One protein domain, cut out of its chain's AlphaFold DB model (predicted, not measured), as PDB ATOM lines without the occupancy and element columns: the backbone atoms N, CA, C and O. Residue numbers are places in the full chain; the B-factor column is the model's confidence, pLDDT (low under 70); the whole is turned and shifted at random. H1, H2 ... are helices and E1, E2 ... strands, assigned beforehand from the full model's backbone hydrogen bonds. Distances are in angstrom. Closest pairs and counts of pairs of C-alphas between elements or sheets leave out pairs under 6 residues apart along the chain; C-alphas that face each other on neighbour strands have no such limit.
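This is residues 9 to 117 of the 120 residues of the protein "DUF262 domain-containing protein" of Pseudomonas sp. NZIPFR-PS5 (UniProt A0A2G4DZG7). The model is a loose, open frame: a small sheet of three short strands, E1, E3 and E2, stands well away from the helix H2, and the stretches 23 to 31 and 44 to 51 span the gap between them. Beyond H2 the helix H4 sticks out as a tail with residues 106 to 117, and the long unnamed stretch 62 to 92 makes a wide loop whose tip, residues 72 to 77, also sticks out. The printed part has 109 residues with four named helices and three named strands in the order H1 E1 H2 E2 H3 E3 H4; the class is mixed, helices and strands, though under half of the residues are in named elements. The sheet is mixed and runs E1 E3 E2. The whole is loose, with a radius of gyration of the C-alphas of 17.2 A and spans of 59 by 30 by 22 A, only just elongated.

H1, residues 9 to 12, begins with C-alpha 9 at (202.885, 122.898, 187.488) and is 5.1 A long from first to last C-alpha. E1, residues 19 to 22, measures 9.6 A. H2, residues 32 to 43, runs 16.8 A from C-alpha 32 at (210.223, 112.705, 203.649). E2, residues 52 to 55, measures 10.0 A, and H3, residues 58 to 61, measures 5.0 A. E3, residues 93 to 96, measures 10.0 A. H4, residues 104 to 115, runs 16.9 A and ends with C-alpha 115 at (223.157, 89.890, 199.716).

E3 is the inner strand of the sheet, and E1 and E2 are its edge strands. E1 and E3 are parallel, with 55 degrees between their directions; N 95 and O 20 are within hydrogen-bond range at 2.8 A. E3 and E2 are antiparallel at 156 degrees; N 54 and O 94 are 2.8 A apart and N 94 and O 54 2.9 A, both within hydrogen-bond range. Residues 21 to 22 of E1 also pair, antiparallel, with residues 66 to 67. H3 is only just on the sheet, with 5 pairs of C-alphas within 10 A, and only grazes it with residues 58 to 61. H1, H2 and H4 are not on the sheet, and no helix touches another; H2 and H4, for instance, are apart. In H2 every O i to N i+4 pair is within hydrogen-bond range, in H4 7 of 8; H1 and H3 are too short for such a pair.

The C-alphas of Asp 88 and Leu 117 are the two farthest apart, at 61.0 A. The printed part has no cut. The link from H3 to E3, 31 residues, is long, and the link from E2 to H3 is tight. Mean pLDDT of the printed part is 72.0; residues 61 to 62, 76 to 78 and 84 to 117 are under 70, and H4 has a mean of 49.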
ATOM      1  N   ALA A   9     203.259 121.534 187.117       88.00
ATOM      2  CA  ALA A   9     202.885 122.898 187.488       88.00
ATOM      3  C   ALA A   9     201.449 123.264 187.065       88.00
ATOM      4  O   ALA A   9     200.725 123.918 187.813       88.00
ATOM      5  N   GLY A  10     201.017 122.831 185.877       89.06
ATOM      6  CA  GLY A  10     199.656 123.055 185.397       89.06
ATOM      7  C   GLY A  10     198.603 122.259 186.170       89.06
ATOM      8  O   GLY A  10     197.469 122.714 186.281       89.06
ATOM      9  N   VAL A  11     198.954 121.085 186.699       86.88
ATOM     10  CA  VAL A  11     198.073 120.306 187.583       86.88
ATOM     11  C   VAL A  11     197.995 120.955 188.962       86.88
ATOM     12  O   VAL A  11     196.890 121.189 189.438       86.88
ATOM     13  N   ILE A  12     199.134 121.337 189.553       87.00
ATOM     14  CA  ILE A  12     199.203 121.975 190.880       87.00
ATOM     15  C   ILE A  12     198.316 123.224 190.950       87.00
ATOM     16  O   ILE A  12     197.536 123.369 191.882       87.00
ATOM     17  N   ARG A  13     198.354 124.090 189.928       89.25
ATOM     18  CA  ARG A  13     197.524 125.313 189.870       89.25
ATOM     19  C   ARG A  13     196.011 125.061 189.858       89.25
ATOM     20  O   ARG A  13     195.244 126.002 190.049       89.25
ATOM     21  N   ARG A  14     195.590 123.832 189.561       87.00
ATOM     22  CA  ARG A  14     194.189 123.416 189.439       87.00
ATOM     23  C   ARG A  14     193.730 122.524 190.593       87.00
ATOM     24  O   ARG A  14     192.553 122.174 190.644       87.00
ATOM     25  N   LEU A  15     194.626 122.159 191.515       87.12
ATOM     26  CA  LEU A  15     194.239 121.485 192.755       87.12
ATOM     27  C   LEU A  15     193.285 122.385 193.546       87.12
ATOM     28  O   LEU A  15     193.385 123.610 193.470       87.12
ATOM     29  N   ASN A  16     192.327 121.777 194.245       85.12
ATOM     30  CA  ASN A  16     191.275 122.459 195.013       85.12
ATOM     31  C   ASN A  16     190.322 123.347 194.197       85.12
ATOM     32  O   ASN A  16     189.445 123.990 194.778       85.12
ATOM     33  N   ARG A  17     190.461 123.359 192.865       83.69
ATOM     34  CA  ARG A  17     189.599 124.087 191.923       83.69
ATOM     35  C   ARG A  17     188.915 123.133 190.956       83.69
ATOM     36  O   ARG A  17     187.702 123.006 190.970       83.69
ATOM     37  N   ASP A  18     189.724 122.429 190.169       83.19
ATOM     38  CA  ASP A  18     189.238 121.482 189.165       83.19
ATOM     39  C   ASP A  18     189.475 120.037 189.606       83.19
ATOM     40  O   ASP A  18     188.848 119.130 189.069       83.19
ATOM     41  N   TYR A  19     190.418 119.817 190.531       84.69
ATOM     42  CA  TYR A  19     190.834 118.499 191.001       84.69
ATOM     43  C   TYR A  19     190.673 118.374 192.513       84.69
ATOM     44  O   TYR A  19     191.257 119.152 193.274       84.69
ATOM     45  N   TYR A  20     189.956 117.330 192.926       85.06
ATOM     46  CA  TYR A  20     189.720 116.964 194.324       85.06
ATOM     47  C   TYR A  20     190.086 115.505 194.589       85.06
ATOM     48  O   TYR A  20     190.116 114.688 193.665       85.06
ATOM     49  N   LEU A  21     190.347 115.169 195.849       85.25
ATOM     50  CA  LEU A  21     190.635 113.803 196.271       85.25
ATOM     51  C   LEU A  21     189.329 113.045 196.537       85.25
ATOM     52  O   LEU A  21     188.471 113.561 197.249       85.25
ATOM     53  N   PRO A  22     189.150 111.828 196.007       83.62
ATOM     54  CA  PRO A  22     187.992 111.013 196.340       83.62
ATOM     55  C   PRO A  22     188.125 110.432 197.752       83.62
ATOM     56  O   PRO A  22     189.236 110.134 198.197       83.62
ATOM     57  N   ALA A  23     187.005 110.161 198.422       80.69
ATOM     58  CA  ALA A  23     187.043 109.568 199.759       80.69
ATOM     59  C   ALA A  23     187.629 108.152 199.834       80.69
ATOM     60  O   ALA A  23     188.069 107.718 200.894       80.69
ATOM     61  N   ILE A  24     187.708 107.445 198.705       79.19
ATOM     62  CA  ILE A  24     188.372 106.137 198.625       79.19
ATOM     63  C   ILE A  24     189.911 106.232 198.672       79.19
ATOM     64  O   ILE A  24     190.592 105.206 198.745       79.19
ATOM     65  N   GLN A  25     190.487 107.438 198.599       76.50
ATOM     66  CA  GLN A  25     191.934 107.626 198.616       76.50
ATOM     67  C   GLN A  25     192.525 107.097 199.930       76.50
ATOM     68  O   GLN A  25     192.087 107.444 201.024       76.50
ATOM     69  N   ARG A  26     193.562 106.259 199.822       77.81
ATOM     70  CA  ARG A  26     194.279 105.763 201.001       77.81
ATOM     71  C   ARG A  26     194.972 106.922 201.729       77.81
ATOM     72  O   ARG A  26     195.448 107.837 201.052       77.81
ATOM     73  N   PRO A  27     195.111 106.847 203.065       76.25
ATOM     74  CA  PRO A  27     195.905 107.808 203.817       76.25
ATOM     75  C   PRO A  27     197.311 107.955 203.234       76.25
ATOM     76  O   PRO A  27     197.884 107.008 202.688       76.25
ATOM     77  N   TYR A  28     197.863 109.154 203.359       78.44
ATOM     78  CA  TYR A  28     199.225 109.440 202.941       78.44
ATOM     79  C   TYR A  28     200.227 108.638 203.792       78.44
ATOM     80  O   TYR A  28     200.204 108.712 205.017       78.44
ATOM     81  N   VAL A  29     201.107 107.868 203.141       79.69
ATOM     82  CA  VAL A  29     202.074 106.962 203.807       79.69
ATOM     83  C   VAL A  29     203.536 107.267 203.479       79.69
ATOM     84  O   VAL A  29     204.426 106.518 203.873       79.69
ATOM     85  N   TRP A  30     203.802 108.314 202.701       80.25
ATOM     86  CA  TRP A  30     205.153 108.592 202.223       80.25
ATOM     87  C   TRP A  30     205.996 109.283 203.293       80.25
ATOM     88  O   TRP A  30     205.578 110.268 203.902       80.25
ATOM     89  N   THR A  31     207.226 108.808 203.473       82.38
ATOM     90  CA  THR A  31     208.219 109.470 204.321       82.38
ATOM     91  C   THR A  31     208.904 110.621 203.572       82.38
ATOM     92  O   THR A  31     208.962 110.603 202.337       82.38
ATOM     93  N   PRO A  32     209.475 111.615 204.281       85.44
ATOM     94  CA  PRO A  32     210.223 112.705 203.649       85.44
ATOM     95  C   PRO A  32     211.320 112.225 202.684       85.44
ATOM     96  O   PRO A  32     211.446 112.755 201.582       85.44
ATOM     97  N   ASP A  33     212.054 111.163 203.029       85.25
ATOM     98  CA  ASP A  33     213.076 110.568 202.158       85.25
ATOM     99  C   ASP A  33     212.523 110.060 200.820       85.25
ATOM    100  O   ASP A  33     213.184 110.167 199.784       85.25
ATOM    101  N   GLN A  34     211.307 109.507 200.809       83.50
ATOM    102  CA  GLN A  34     210.666 109.043 199.576       83.50
ATOM    103  C   GLN A  34     210.302 110.217 198.663       83.50
ATOM    104  O   GLN A  34     210.474 110.121 197.447       83.50
ATOM    105  N   ILE A  35     209.873 111.341 199.244       85.19
ATOM    106  CA  ILE A  35     209.602 112.578 198.505       85.19
ATOM    107  C   ILE A  35     210.894 113.093 197.860       85.19
ATOM    108  O   ILE A  35     210.914 113.379 196.664       85.19
ATOM    109  N   VAL A  36     211.997 113.151 198.613       88.25
ATOM    110  CA  VAL A  36     213.303 113.593 198.090       88.25
ATOM    111  C   VAL A  36     213.760 112.711 196.925       88.25
ATOM    112  O   VAL A  36     214.198 113.227 195.898       88.25
ATOM    113  N   ARG A  37     213.594 111.385 197.026       84.56
ATOM    114  CA  ARG A  37     213.924 110.443 195.939       84.56
ATOM    115  C   ARG A  37     213.080 110.654 194.683       84.56
ATOM    116  O   ARG A  37     213.591 110.485 193.575       84.56
ATOM    117  N   LEU A  38     211.808 111.023 194.834       84.81
ATOM    118  CA  LEU A  38     210.959 111.397 193.704       84.81
ATOM    119  C   LEU A  38     211.508 112.649 193.007       84.81
ATOM    120  O   LEU A  38     211.653 112.642 191.786       84.81
ATOM    121  N   PHE A  39     211.864 113.692 193.761       87.00
ATOM    122  CA  PHE A  39     212.456 114.904 193.185       87.00
ATOM    123  C   PHE A  39     213.796 114.635 192.497       87.00
ATOM    124  O   PHE A  39     214.006 115.104 191.382       87.00
ATOM    125  N   ASP A  40     214.671 113.832 193.103       87.69
ATOM    126  CA  ASP A  40     215.930 113.403 192.484       87.69
ATOM    127  C   ASP A  40     215.683 112.654 191.162       87.69
ATOM    128  O   ASP A  40     216.362 112.889 190.163       87.69
ATOM    129  N   SER A  41     214.645 111.813 191.115       85.88
ATOM    130  CA  SER A  41     214.275 111.088 189.898       85.88
ATOM    131  C   SER A  41     213.768 112.018 188.795       85.88
ATOM    132  O   SER A  41     214.165 111.878 187.637       85.88
ATOM    133  N   LEU A  42     212.937 113.000 189.160       84.81
ATOM    134  CA  LEU A  42     212.444 114.033 188.249       84.81
ATOM    135  C   LEU A  42     213.586 114.882 187.678       84.81
ATOM    136  O   LEU A  42     213.615 115.131 186.475       84.81
ATOM    137  N   LEU A  43     214.546 115.287 188.515       86.69
ATOM    138  CA  LEU A  43     215.715 116.070 188.096       86.69
ATOM    139  C   LEU A  43     216.641 115.285 187.157       86.69
ATOM    140  O   LEU A  43     217.223 115.865 186.243       86.69
ATOM    141  N   LYS A  44     216.745 113.966 187.346       86.88
ATOM    142  CA  LYS A  44     217.502 113.056 186.470       86.88
ATOM    143  C   LYS A  44     216.766 112.689 185.178       86.88
ATOM    144  O   LYS A  44     217.342 112.015 184.330       86.88
ATOM    145  N   GLY A  45     215.512 113.116 185.016       82.94
ATOM    146  CA  GLY A  45     214.705 112.823 183.834       82.94
ATOM    147  C   GLY A  45     214.169 111.391 183.779       82.94
ATOM    148  O   GLY A  45     213.784 110.933 182.702       82.94
ATOM    149  N   TYR A  46     214.125 110.669 184.906       83.88
ATOM    150  CA  TYR A  46     213.474 109.361 184.940       83.88
ATOM    151  C   TYR A  46     211.956 109.515 184.765       83.88
ATOM    152  O   TYR A  46     211.357 110.429 185.342       83.88
ATOM    153  N   PRO A  47     211.308 108.626 183.991       75.88
ATOM    154  CA  PRO A  47     209.874 108.702 183.778       75.88
ATOM    155  C   PRO A  47     209.132 108.434 185.088       75.88
ATOM    156  O   PRO A  47     209.362 107.433 185.767       75.88
ATOM    157  N   ILE A  48     208.205 109.327 185.421       76.12
ATOM    158  CA  ILE A  48     207.184 109.057 186.429       76.12
ATOM    159  C   ILE A  48     206.018 108.309 185.783       76.12
ATOM    160  O   ILE A  48     205.779 108.425 184.580       76.12
ATOM    161  N   SER A  49     205.291 107.535 186.589       73.88
ATOM    162  CA  SER A  49     204.050 106.892 186.156       73.88
ATOM    163  C   SER A  49     202.968 107.934 185.818       73.88
ATOM    164  O   SER A  49     203.196 109.144 185.801       73.88
ATOM    165  N   SER A  50     201.766 107.459 185.522       75.44
ATOM    166  CA  SER A  50     200.630 108.289 185.133       75.44
ATOM    167  C   SER A  50     199.672 108.527 186.291       75.44
ATOM    168  O   SER A  50     199.457 107.653 187.124       75.44
ATOM    169  N   PHE A  51     199.052 109.704 186.305       78.69
ATOM    170  CA  PHE A  51     197.982 110.045 187.238       78.69
ATOM    171  C   PHE A  51     196.625 109.616 186.675       78.69
ATOM    172  O   PHE A  51     196.365 109.800 185.480       78.69
ATOM    173  N   LEU A  52     195.742 109.095 187.531       80.56
ATOM    174  CA  LEU A  52     194.382 108.739 187.148       80.56
ATOM    175  C   LEU A  52     193.419 109.875 187.505       80.56
ATOM    176  O   LEU A  52     193.292 110.279 188.659       80.56
ATOM    177  N   PHE A  53     192.701 110.367 186.503       80.00
ATOM    178  CA  PHE A  53     191.672 111.384 186.681       80.00
ATOM    179  C   PHE A  53     190.321 110.812 186.277       80.00
ATOM    180  O   PHE A  53     190.182 110.249 185.189       80.00
ATOM    181  N   TRP A  54     189.330 110.987 187.141       79.44
ATOM    182  CA  TRP A  54     187.940 110.666 186.878       79.44
ATOM    183  C   TRP A  54     187.154 111.962 186.655       79.44
ATOM    184  O   TRP A  54     187.113 112.851 187.504       79.44
ATOM    185  N   ASP A  55     186.565 112.088 185.468       79.56
ATOM    186  CA  ASP A  55     185.638 113.177 185.168       79.56
ATOM    187  C   ASP A  55     184.278 112.859 185.790       79.56
ATOM    188  O   ASP A  55     183.717 111.797 185.509       79.56
ATOM    189  N   ILE A  56     183.779 113.750 186.644       75.44
ATOM    190  CA  ILE A  56     182.506 113.584 187.344       75.44
ATOM    191  C   ILE A  56     181.599 114.739 186.936       75.44
ATOM    192  O   ILE A  56     182.033 115.888 186.833       75.44
ATOM    193  N   GLU A  57     180.329 114.447 186.675       75.44
ATOM    194  CA  GLU A  57     179.363 115.506 186.406       75.44
ATOM    195  C   GLU A  57     179.104 116.322 187.685       75.44
ATOM    196  O   GLU A  57     178.981 115.737 188.765       75.44
ATOM    197  N   PRO A  58     178.950 117.657 187.604       70.69
ATOM    198  CA  PRO A  58     178.694 118.495 188.781       70.69
ATOM    199  C   PRO A  58     177.504 118.019 189.629       70.69
ATOM    200  O   PRO A  58     177.547 118.084 190.854       70.69
ATOM    201  N   ALA A  59     176.471 117.466 188.983       71.88
ATOM    202  CA  ALA A  59     175.301 116.904 189.653       71.88
ATOM    203  C   ALA A  59     175.615 115.663 190.512       71.88
ATOM    204  O   ALA A  59     174.914 115.400 191.483       71.88
ATOM    205  N   GLN A  60     176.657 114.902 190.165       70.44
ATOM    206  CA  GLN A  60     177.115 113.734 190.921       70.44
ATOM    207  C   GLN A  60     178.147 114.119 191.987       70.44
ATOM    208  O   GLN A  60     178.217 113.476 193.034       70.44
ATOM    209  N   ALA A  61     178.916 115.186 191.754       69.25
ATOM    210  CA  ALA A  61     179.930 115.668 192.691       69.25
ATOM    211  C   ALA A  61     179.341 116.070 194.054       69.25
ATOM    212  O   ALA A  61     179.999 115.889 195.070       69.25
ATOM    213  N   THR A  62     178.091 116.547 194.101       69.25
ATOM    214  CA  THR A  62     177.394 116.890 195.356       69.25
ATOM    215  C   THR A  62     177.008 115.676 196.203       69.25
ATOM    216  O   THR A  62     176.728 115.828 197.388       69.25
ATOM    217  N   THR A  63     176.978 114.478 195.611       76.38
ATOM    218  CA  THR A  63     176.618 113.225 196.300       76.38
ATOM    219  C   THR A  63     177.827 112.423 196.769       76.38
ATOM    220  O   THR A  63     177.670 111.453 197.506       76.38
ATOM    221  N   LEU A  64     179.023 112.797 196.316       76.94
ATOM    222  CA  LEU A  64     180.255 112.082 196.602       76.94
ATOM    223  C   LEU A  64     181.034 112.797 197.696       76.94
ATOM    224  O   LEU A  64     181.262 114.003 197.624       76.94
ATOM    225  N   ASP A  65     181.529 112.020 198.655       80.88
ATOM    226  CA  ASP A  65     182.509 112.519 199.606       80.88
ATOM    227  C   ASP A  65     183.834 112.760 198.875       80.88
ATOM    228  O   ASP A  65     184.505 111.836 198.391       80.88
ATOM    229  N   ILE A  66     184.198 114.033 198.772       83.88
ATOM    230  CA  ILE A  66     185.459 114.479 198.196       83.88
ATOM    231  C   ILE A  66     186.166 115.435 199.147       83.88
ATOM    232  O   ILE A  66     185.556 116.160 199.932       83.88
ATOM    233  N   TYR A  67     187.487 115.435 199.062       85.19
ATOM    234  CA  TYR A  67     188.367 116.163 199.953       85.19
ATOM    235  C   TYR A  67     189.248 117.137 199.179       85.19
ATOM    236  O   TYR A  67     189.631 116.902 198.027       85.19
ATOM    237  N   LYS A  68     189.609 118.232 199.840       85.94
ATOM    238  CA  LYS A  68     190.636 119.149 199.363       85.94
ATOM    239  C   LYS A  68     192.020 118.538 199.557       85.94
ATOM    240  O   LYS A  68     192.276 117.782 200.493       85.94
ATOM    241  N   PHE A  69     192.924 118.891 198.660       86.06
ATOM    242  CA  PHE A  69     194.354 118.781 198.880       86.06
ATOM    243  C   PHE A  69     194.773 119.730 200.003       86.06
ATOM    244  O   PHE A  69     194.322 120.874 200.054       86.06
ATOM    245  N   VAL A  70     195.650 119.249 200.882       85.44
ATOM    246  CA  VAL A  70     196.207 120.038 201.986       85.44
ATOM    247  C   VAL A  70     197.136 121.118 201.423       85.44
ATOM    248  O   VAL A  70     198.069 120.799 200.686       85.44
ATOM    249  N   GLU A  71     196.883 122.381 201.765       82.56
ATOM    250  CA  GLU A  71     197.700 123.528 201.332       82.56
ATOM    251  C   GLU A  71     198.757 123.895 202.384       82.56
ATOM    252  O   GLU A  71     199.926 124.078 202.046       82.56
ATOM    253  N   ASP A  72     198.380 123.883 203.665       81.81
ATOM    254  CA  ASP A  72     199.250 124.217 204.796       81.81
ATOM    255  C   ASP A  72     199.607 122.968 205.614       81.81
ATOM    256  O   ASP A  72     199.144 122.773 206.741       81.81
ATOM    257  N   PHE A  73     200.426 122.086 205.034       80.69
ATOM    258  CA  PHE A  73     200.812 120.836 205.691       80.69
ATOM    259  C   PHE A  73     201.542 121.084 207.020       80.69
ATOM    260  O   PHE A  73     202.561 121.778 207.076       80.69
ATOM    261  N   LYS A  74     201.061 120.434 208.084       77.88
ATOM    262  CA  LYS A  74     201.717 120.383 209.393       77.88
ATOM    263  C   LYS A  74     202.082 118.944 209.715       77.88
ATOM    264  O   LYS A  74     201.267 118.037 209.587       77.88
ATOM    265  N   TYR A  75     203.318 118.735 210.158       71.00
ATOM    266  CA  TYR A  75     203.775 117.403 210.535       71.00
ATOM    267  C   TYR A  75     202.911 116.843 211.675       71.00
ATOM    268  O   TYR A  75     202.847 117.437 212.751       71.00
ATOM    269  N   GLY A  76     202.252 115.707 211.428       69.88
ATOM    270  CA  GLY A  76     201.308 115.079 212.358       69.88
ATOM    271  C   GLY A  76     199.830 115.364 212.070       69.88
ATOM    272  O   GLY A  76     198.980 114.738 212.698       69.88
ATOM    273  N   ASP A  77     199.518 116.248 211.117       68.81
ATOM    274  CA  ASP A  77     198.156 116.499 210.650       68.81
ATOM    275  C   ASP A  77     197.921 115.789 209.310       68.81
ATOM    276  O   ASP A  77     198.521 116.123 208.286       68.81
ATOM    277  N   PHE A  78     197.089 114.747 209.339       65.12
ATOM    278  CA  PHE A  78     196.825 113.869 208.193       65.12
ATOM    279  C   PHE A  78     195.377 113.951 207.705       65.12
ATOM    280  O   PHE A  78     194.955 113.112 206.907       65.12
ATOM    281  N   HIS A  79     194.598 114.916 208.198       71.62
ATOM    282  CA  HIS A  79     193.190 115.027 207.849       71.62
ATOM    283  C   HIS A  79     192.986 116.037 206.729       71.62
ATOM    284  O   HIS A  79     193.321 117.213 206.846       71.62
ATOM    285  N   ASN A  80     192.393 115.565 205.637       81.19
ATOM    286  CA  ASN A  80     191.998 116.437 204.549       81.19
ATOM    287  C   ASN A  80     190.655 117.095 204.875       81.19
ATOM    288  O   ASN A  80     189.736 116.448 205.379       81.19
ATOM    289  N   GLU A  81     190.513 118.369 204.524       83.81
ATOM    290  CA  GLU A  81     189.233 119.062 204.642       83.81
ATOM    291  C   GLU A  81     188.227 118.531 203.617       83.81
ATOM    292  O   GLU A  81     188.575 118.267 202.464       83.81
ATOM    293  N   THR A  82     186.959 118.410 204.012       82.56
ATOM    294  CA  THR A  82     185.882 118.073 203.069       82.56
ATOM    295  C   THR A  82     185.703 119.212 202.068       82.56
ATOM    296  O   THR A  82     185.635 120.386 202.439       82.56
ATOM    297  N   ALA A  83     185.643 118.875 200.782       78.00
ATOM    298  CA  ALA A  83     185.369 119.835 199.730       78.00
ATOM    299  C   ALA A  83     183.854 119.954 199.528       78.00
ATOM    300  O   ALA A  83     183.172 118.965 199.279       78.00
ATOM    301  N   ILE A  84     183.334 121.179 199.605       69.94
ATOM    302  CA  ILE A  84     181.958 121.486 199.211       69.94
ATOM    303  C   ILE A  84     182.027 122.020 197.783       69.94
ATOM    304  O   ILE A  84     182.496 123.139 197.564       69.94
ATOM    305  N   VAL A  85     181.608 121.213 196.809       65.88
ATOM    306  CA  VAL A  85     181.536 121.650 195.410       65.88
ATOM    307  C   VAL A  85     180.207 122.353 195.204       65.88
ATOM    308  O   VAL A  85     179.144 121.743 195.324       65.88
ATOM    309  N   ALA A  86     180.266 123.653 194.926       58.31
ATOM    310  CA  ALA A  86     179.086 124.400 194.529       58.31
ATOM    311  C   ALA A  86     178.592 123.875 193.163       58.31
ATOM    312  O   ALA A  86     179.414 123.624 192.280       58.31
ATOM    313  N   PRO A  87     177.274 123.696 192.966       55.88
ATOM    314  CA  PRO A  87     176.722 123.083 191.753       55.88
ATOM    315  C   PRO A  87     176.987 123.882 190.461       55.88
ATOM    316  O   PRO A  87     176.816 123.344 189.369       55.88
ATOM    317  N   ASP A  88     177.410 125.143 190.567       53.66
ATOM    318  CA  ASP A  88     177.748 126.061 189.473       53.66
ATOM    319  C   ASP A  88     179.262 126.221 189.230       53.66
ATOM    320  O   ASP A  88     179.670 126.792 188.214       53.66
ATOM    321  N   ALA A  89     180.111 125.686 190.114       51.31
ATOM    322  CA  ALA A  89     181.551 125.634 189.902       51.31
ATOM    323  C   ALA A  89     181.842 124.562 188.842       51.31
ATOM    324  O   ALA A  89     181.693 123.365 189.084       51.31
ATOM    325  N   GLY A  90     182.165 125.008 187.626       51.03
ATOM    326  CA  GLY A  90     182.261 124.161 186.439       51.03
ATOM    327  C   GLY A  90     183.002 122.839 186.664       51.03
ATOM    328  O   GLY A  90     184.078 122.824 187.240       51.03
ATOM    329  N   SER A  91     182.442 121.742 186.136       54.53
ATOM    330  CA  SER A  91     183.146 120.467 185.906       54.53
ATOM    331  C   SER A  91     184.042 120.022 187.084       54.53
ATOM    332  O   SER A  91     185.268 120.017 186.960       54.53
ATOM    333  N   GLY A  92     183.461 119.619 188.216       56.19
ATOM    334  CA  GLY A  92     184.238 119.037 189.315       56.19
ATOM    335  C   GLY A  92     184.895 117.719 188.889       56.19
ATOM    336  O   GLY A  92     184.220 116.702 188.767       56.19
ATOM    337  N   ARG A  93     186.213 117.708 188.653       60.25
ATOM    338  CA  ARG A  93     186.951 116.479 188.316       60.25
ATOM    339  C   ARG A  93     187.520 115.889 189.605       60.25
ATOM    340  O   ARG A  93     188.147 116.584 190.403       60.25
ATOM    341  N   SER A  94     187.347 114.592 189.816       58.84
ATOM    342  CA  SER A  94     188.006 113.893 190.922       58.84
ATOM    343  C   SER A  94     189.298 113.250 190.422       58.84
ATOM    344  O   SER A  94     189.362 112.705 189.322       58.84
ATOM    345  N   ALA A  95     190.370 113.340 191.198       59.28
ATOM    346  CA  ALA A  95     191.678 112.808 190.843       59.28
ATOM    347  C   ALA A  95     192.107 111.762 191.872       59.28
ATOM    348  O   ALA A  95     192.280 112.077 193.048       59.28
ATOM    349  N   THR A  96     192.347 110.530 191.429       52.16
ATOM    350  CA  THR A  96     193.065 109.536 192.233       52.16
ATOM    351  C   THR A  96     194.539 109.634 191.872       52.16
ATOM    352  O   THR A  96     194.974 109.230 190.791       52.16
ATOM    353  N   ILE A  97     195.330 110.201 192.779       57.28
ATOM    354  CA  ILE A  97     196.767 110.338 192.574       57.28
ATOM    355  C   ILE A  97     197.457 109.031 192.986       57.28
ATOM    356  O   ILE A  97     197.704 108.790 194.165       57.28
ATOM    357  N   ASP A  98     197.783 108.194 192.001       51.28
ATOM    358  CA  ASP A  98     198.721 107.080 192.162       51.28
ATOM    359  C   ASP A  98     200.084 107.488 191.581       51.28
ATOM    360  O   ASP A  98     200.379 107.269 190.408       51.28
ATOM    361  N   ILE A  99     200.927 108.136 192.394       52.53
ATOM    362  CA  ILE A  99     202.344 108.325 192.050       52.53
ATOM    363  C   ILE A  99     203.075 107.046 192.442       52.53
ATOM    364  O   ILE A  99     203.855 107.028 193.389       52.53
ATOM    365  N   THR A 100     202.852 105.936 191.747       48.78
ATOM    366  CA  THR A 100     203.815 104.841 191.854       48.78
ATOM    367  C   THR A 100     205.056 105.272 191.070       48.78
ATOM    368  O   THR A 100     205.097 105.147 189.848       48.78
ATOM    369  N   VAL A 101     206.070 105.823 191.751       46.84
ATOM    370  CA  VAL A 101     207.438 105.843 191.203       46.84
ATOM    371  C   VAL A 101     207.808 104.380 191.076       46.84
ATOM    372  O   VAL A 101     207.906 103.664 192.074       46.84
ATOM    373  N   ASP A 102     207.813 103.929 189.830       43.50
ATOM    374  CA  ASP A 102     207.740 102.537 189.436       43.50
ATOM    375  C   ASP A 102     208.654 101.647 190.289       43.50
ATOM    376  O   ASP A 102     209.806 101.992 190.534       43.50
ATOM    377  N   ARG A 103     208.069 100.546 190.780       44.97
ATOM    378  CA  ARG A 103     208.560  99.177 191.067       44.97
ATOM    379  C   ARG A 103     210.065  98.893 191.327       44.97
ATOM    380  O   ARG A 103     210.360  97.907 192.002       44.97
ATOM    381  N   LEU A 104     211.002  99.725 190.885       42.78
ATOM    382  CA  LEU A 104     212.452  99.669 191.080       42.78
ATOM    383  C   LEU A 104     212.880  99.775 192.554       42.78
ATOM    384  O   LEU A 104     213.805  99.083 192.971       42.78
ATOM    385  N   ALA A 105     212.179 100.564 193.378       43.69
ATOM    386  CA  ALA A 105     212.509 100.685 194.806       43.69
ATOM    387  C   ALA A 105     212.282  99.368 195.577       43.69
ATOM    388  O   ALA A 105     213.090  99.002 196.431       43.69
ATOM    389  N   ARG A 106     211.237  98.603 195.216       47.84
ATOM    390  CA  ARG A 106     210.988  97.269 195.794       47.84
ATOM    391  C   ARG A 106     212.008  96.233 195.323       47.84
ATOM    392  O   ARG A 106     212.325  95.316 196.074       47.84
ATOM    393  N   HIS A 107     212.551  96.386 194.113       47.03
ATOM    394  CA  HIS A 107     213.595  95.491 193.614       47.03
ATOM    395  C   HIS A 107     214.941  95.743 194.313       47.03
ATOM    396  O   HIS A 107     215.603  94.792 194.715       47.03
ATOM    397  N   LEU A 108     215.304  97.007 194.555       46.81
ATOM    398  CA  LEU A 108     216.551  97.362 195.243       46.81
ATOM    399  C   LEU A 108     216.548  96.973 196.732       46.81
ATOM    400  O   LEU A 108     217.564  96.498 197.232       46.81
ATOM    401  N   GLN A 109     215.408  97.075 197.428       49.00
ATOM    402  CA  GLN A 109     215.291  96.556 198.801       49.00
ATOM    403  C   GLN A 109     215.311  95.018 198.855       49.00
ATOM    404  O   GLN A 109     215.908  94.445 199.762       49.00
ATOM    405  N   GLY A 110     214.740  94.335 197.856       48.53
ATOM    406  CA  GLY A 110     214.796  92.874 197.758       48.53
ATOM    407  C   GLY A 110     216.190  92.308 197.447       48.53
ATOM    408  O   GLY A 110     216.492  91.190 197.864       48.53
ATOM    409  N   GLN A 111     217.053  93.056 196.747       52.31
ATOM    410  CA  GLN A 111     218.432  92.629 196.464       52.31
ATOM    411  C   GLN A 111     219.384  92.865 197.646       52.31
ATOM    412  O   GLN A 111     220.183  91.982 197.953       52.31
ATOM    413  N   ALA A 112     219.235  93.977 198.373       51.66
ATOM    414  CA  ALA A 112     220.028  94.250 199.575       51.66
ATOM    415  C   ALA A 112     219.784  93.211 200.691       51.66
ATOM    416  O   ALA A 112     220.726  92.757 201.336       51.66
ATOM    417  N   GLN A 113     218.537  92.755 200.862       50.12
ATOM    418  CA  GLN A 113     218.188  91.715 201.842       50.12
ATOM    419  C   GLN A 113     218.737  90.325 201.467       50.12
ATOM    420  O   GLN A 113     218.961  89.491 202.340       50.12
ATOM    421  N   ARG A 114     218.942  90.059 200.168       51.91
ATOM    422  CA  ARG A 114     219.474  88.783 199.663       51.91
ATOM    423  C   ARG A 114     220.999  88.710 199.704       51.91
ATOM    424  O   ARG A 114     221.517  87.623 199.916       51.91
ATOM    425  N   GLN A 115     221.700  89.833 199.542       53.81
ATOM    426  CA  GLN A 115     223.157  89.890 199.716       53.81
ATOM    427  C   GLN A 115     223.574  89.764 201.187       53.81
ATOM    428  O   GLN A 115     224.524  89.049 201.475       53.81
ATOM    429  N   ALA A 116     222.817  90.346 202.124       53.81
ATOM    430  CA  ALA A 116     223.100  90.232 203.560       53.81
ATOM    431  C   ALA A 116     222.876  88.820 204.145       53.81
ATOM    432  O   ALA A 116     223.357  88.527 205.233       53.81
ATOM    433  N   LEU A 117     222.142  87.948 203.441       55.00
ATOM    434  CA  LEU A 117     221.896  86.555 203.843       55.00
ATOM    435  C   LEU A 117     222.823  85.551 203.125       55.00
ATOM    436  O   LEU A 117     222.676  84.347 203.320       55.00
TER     437      LEU A 117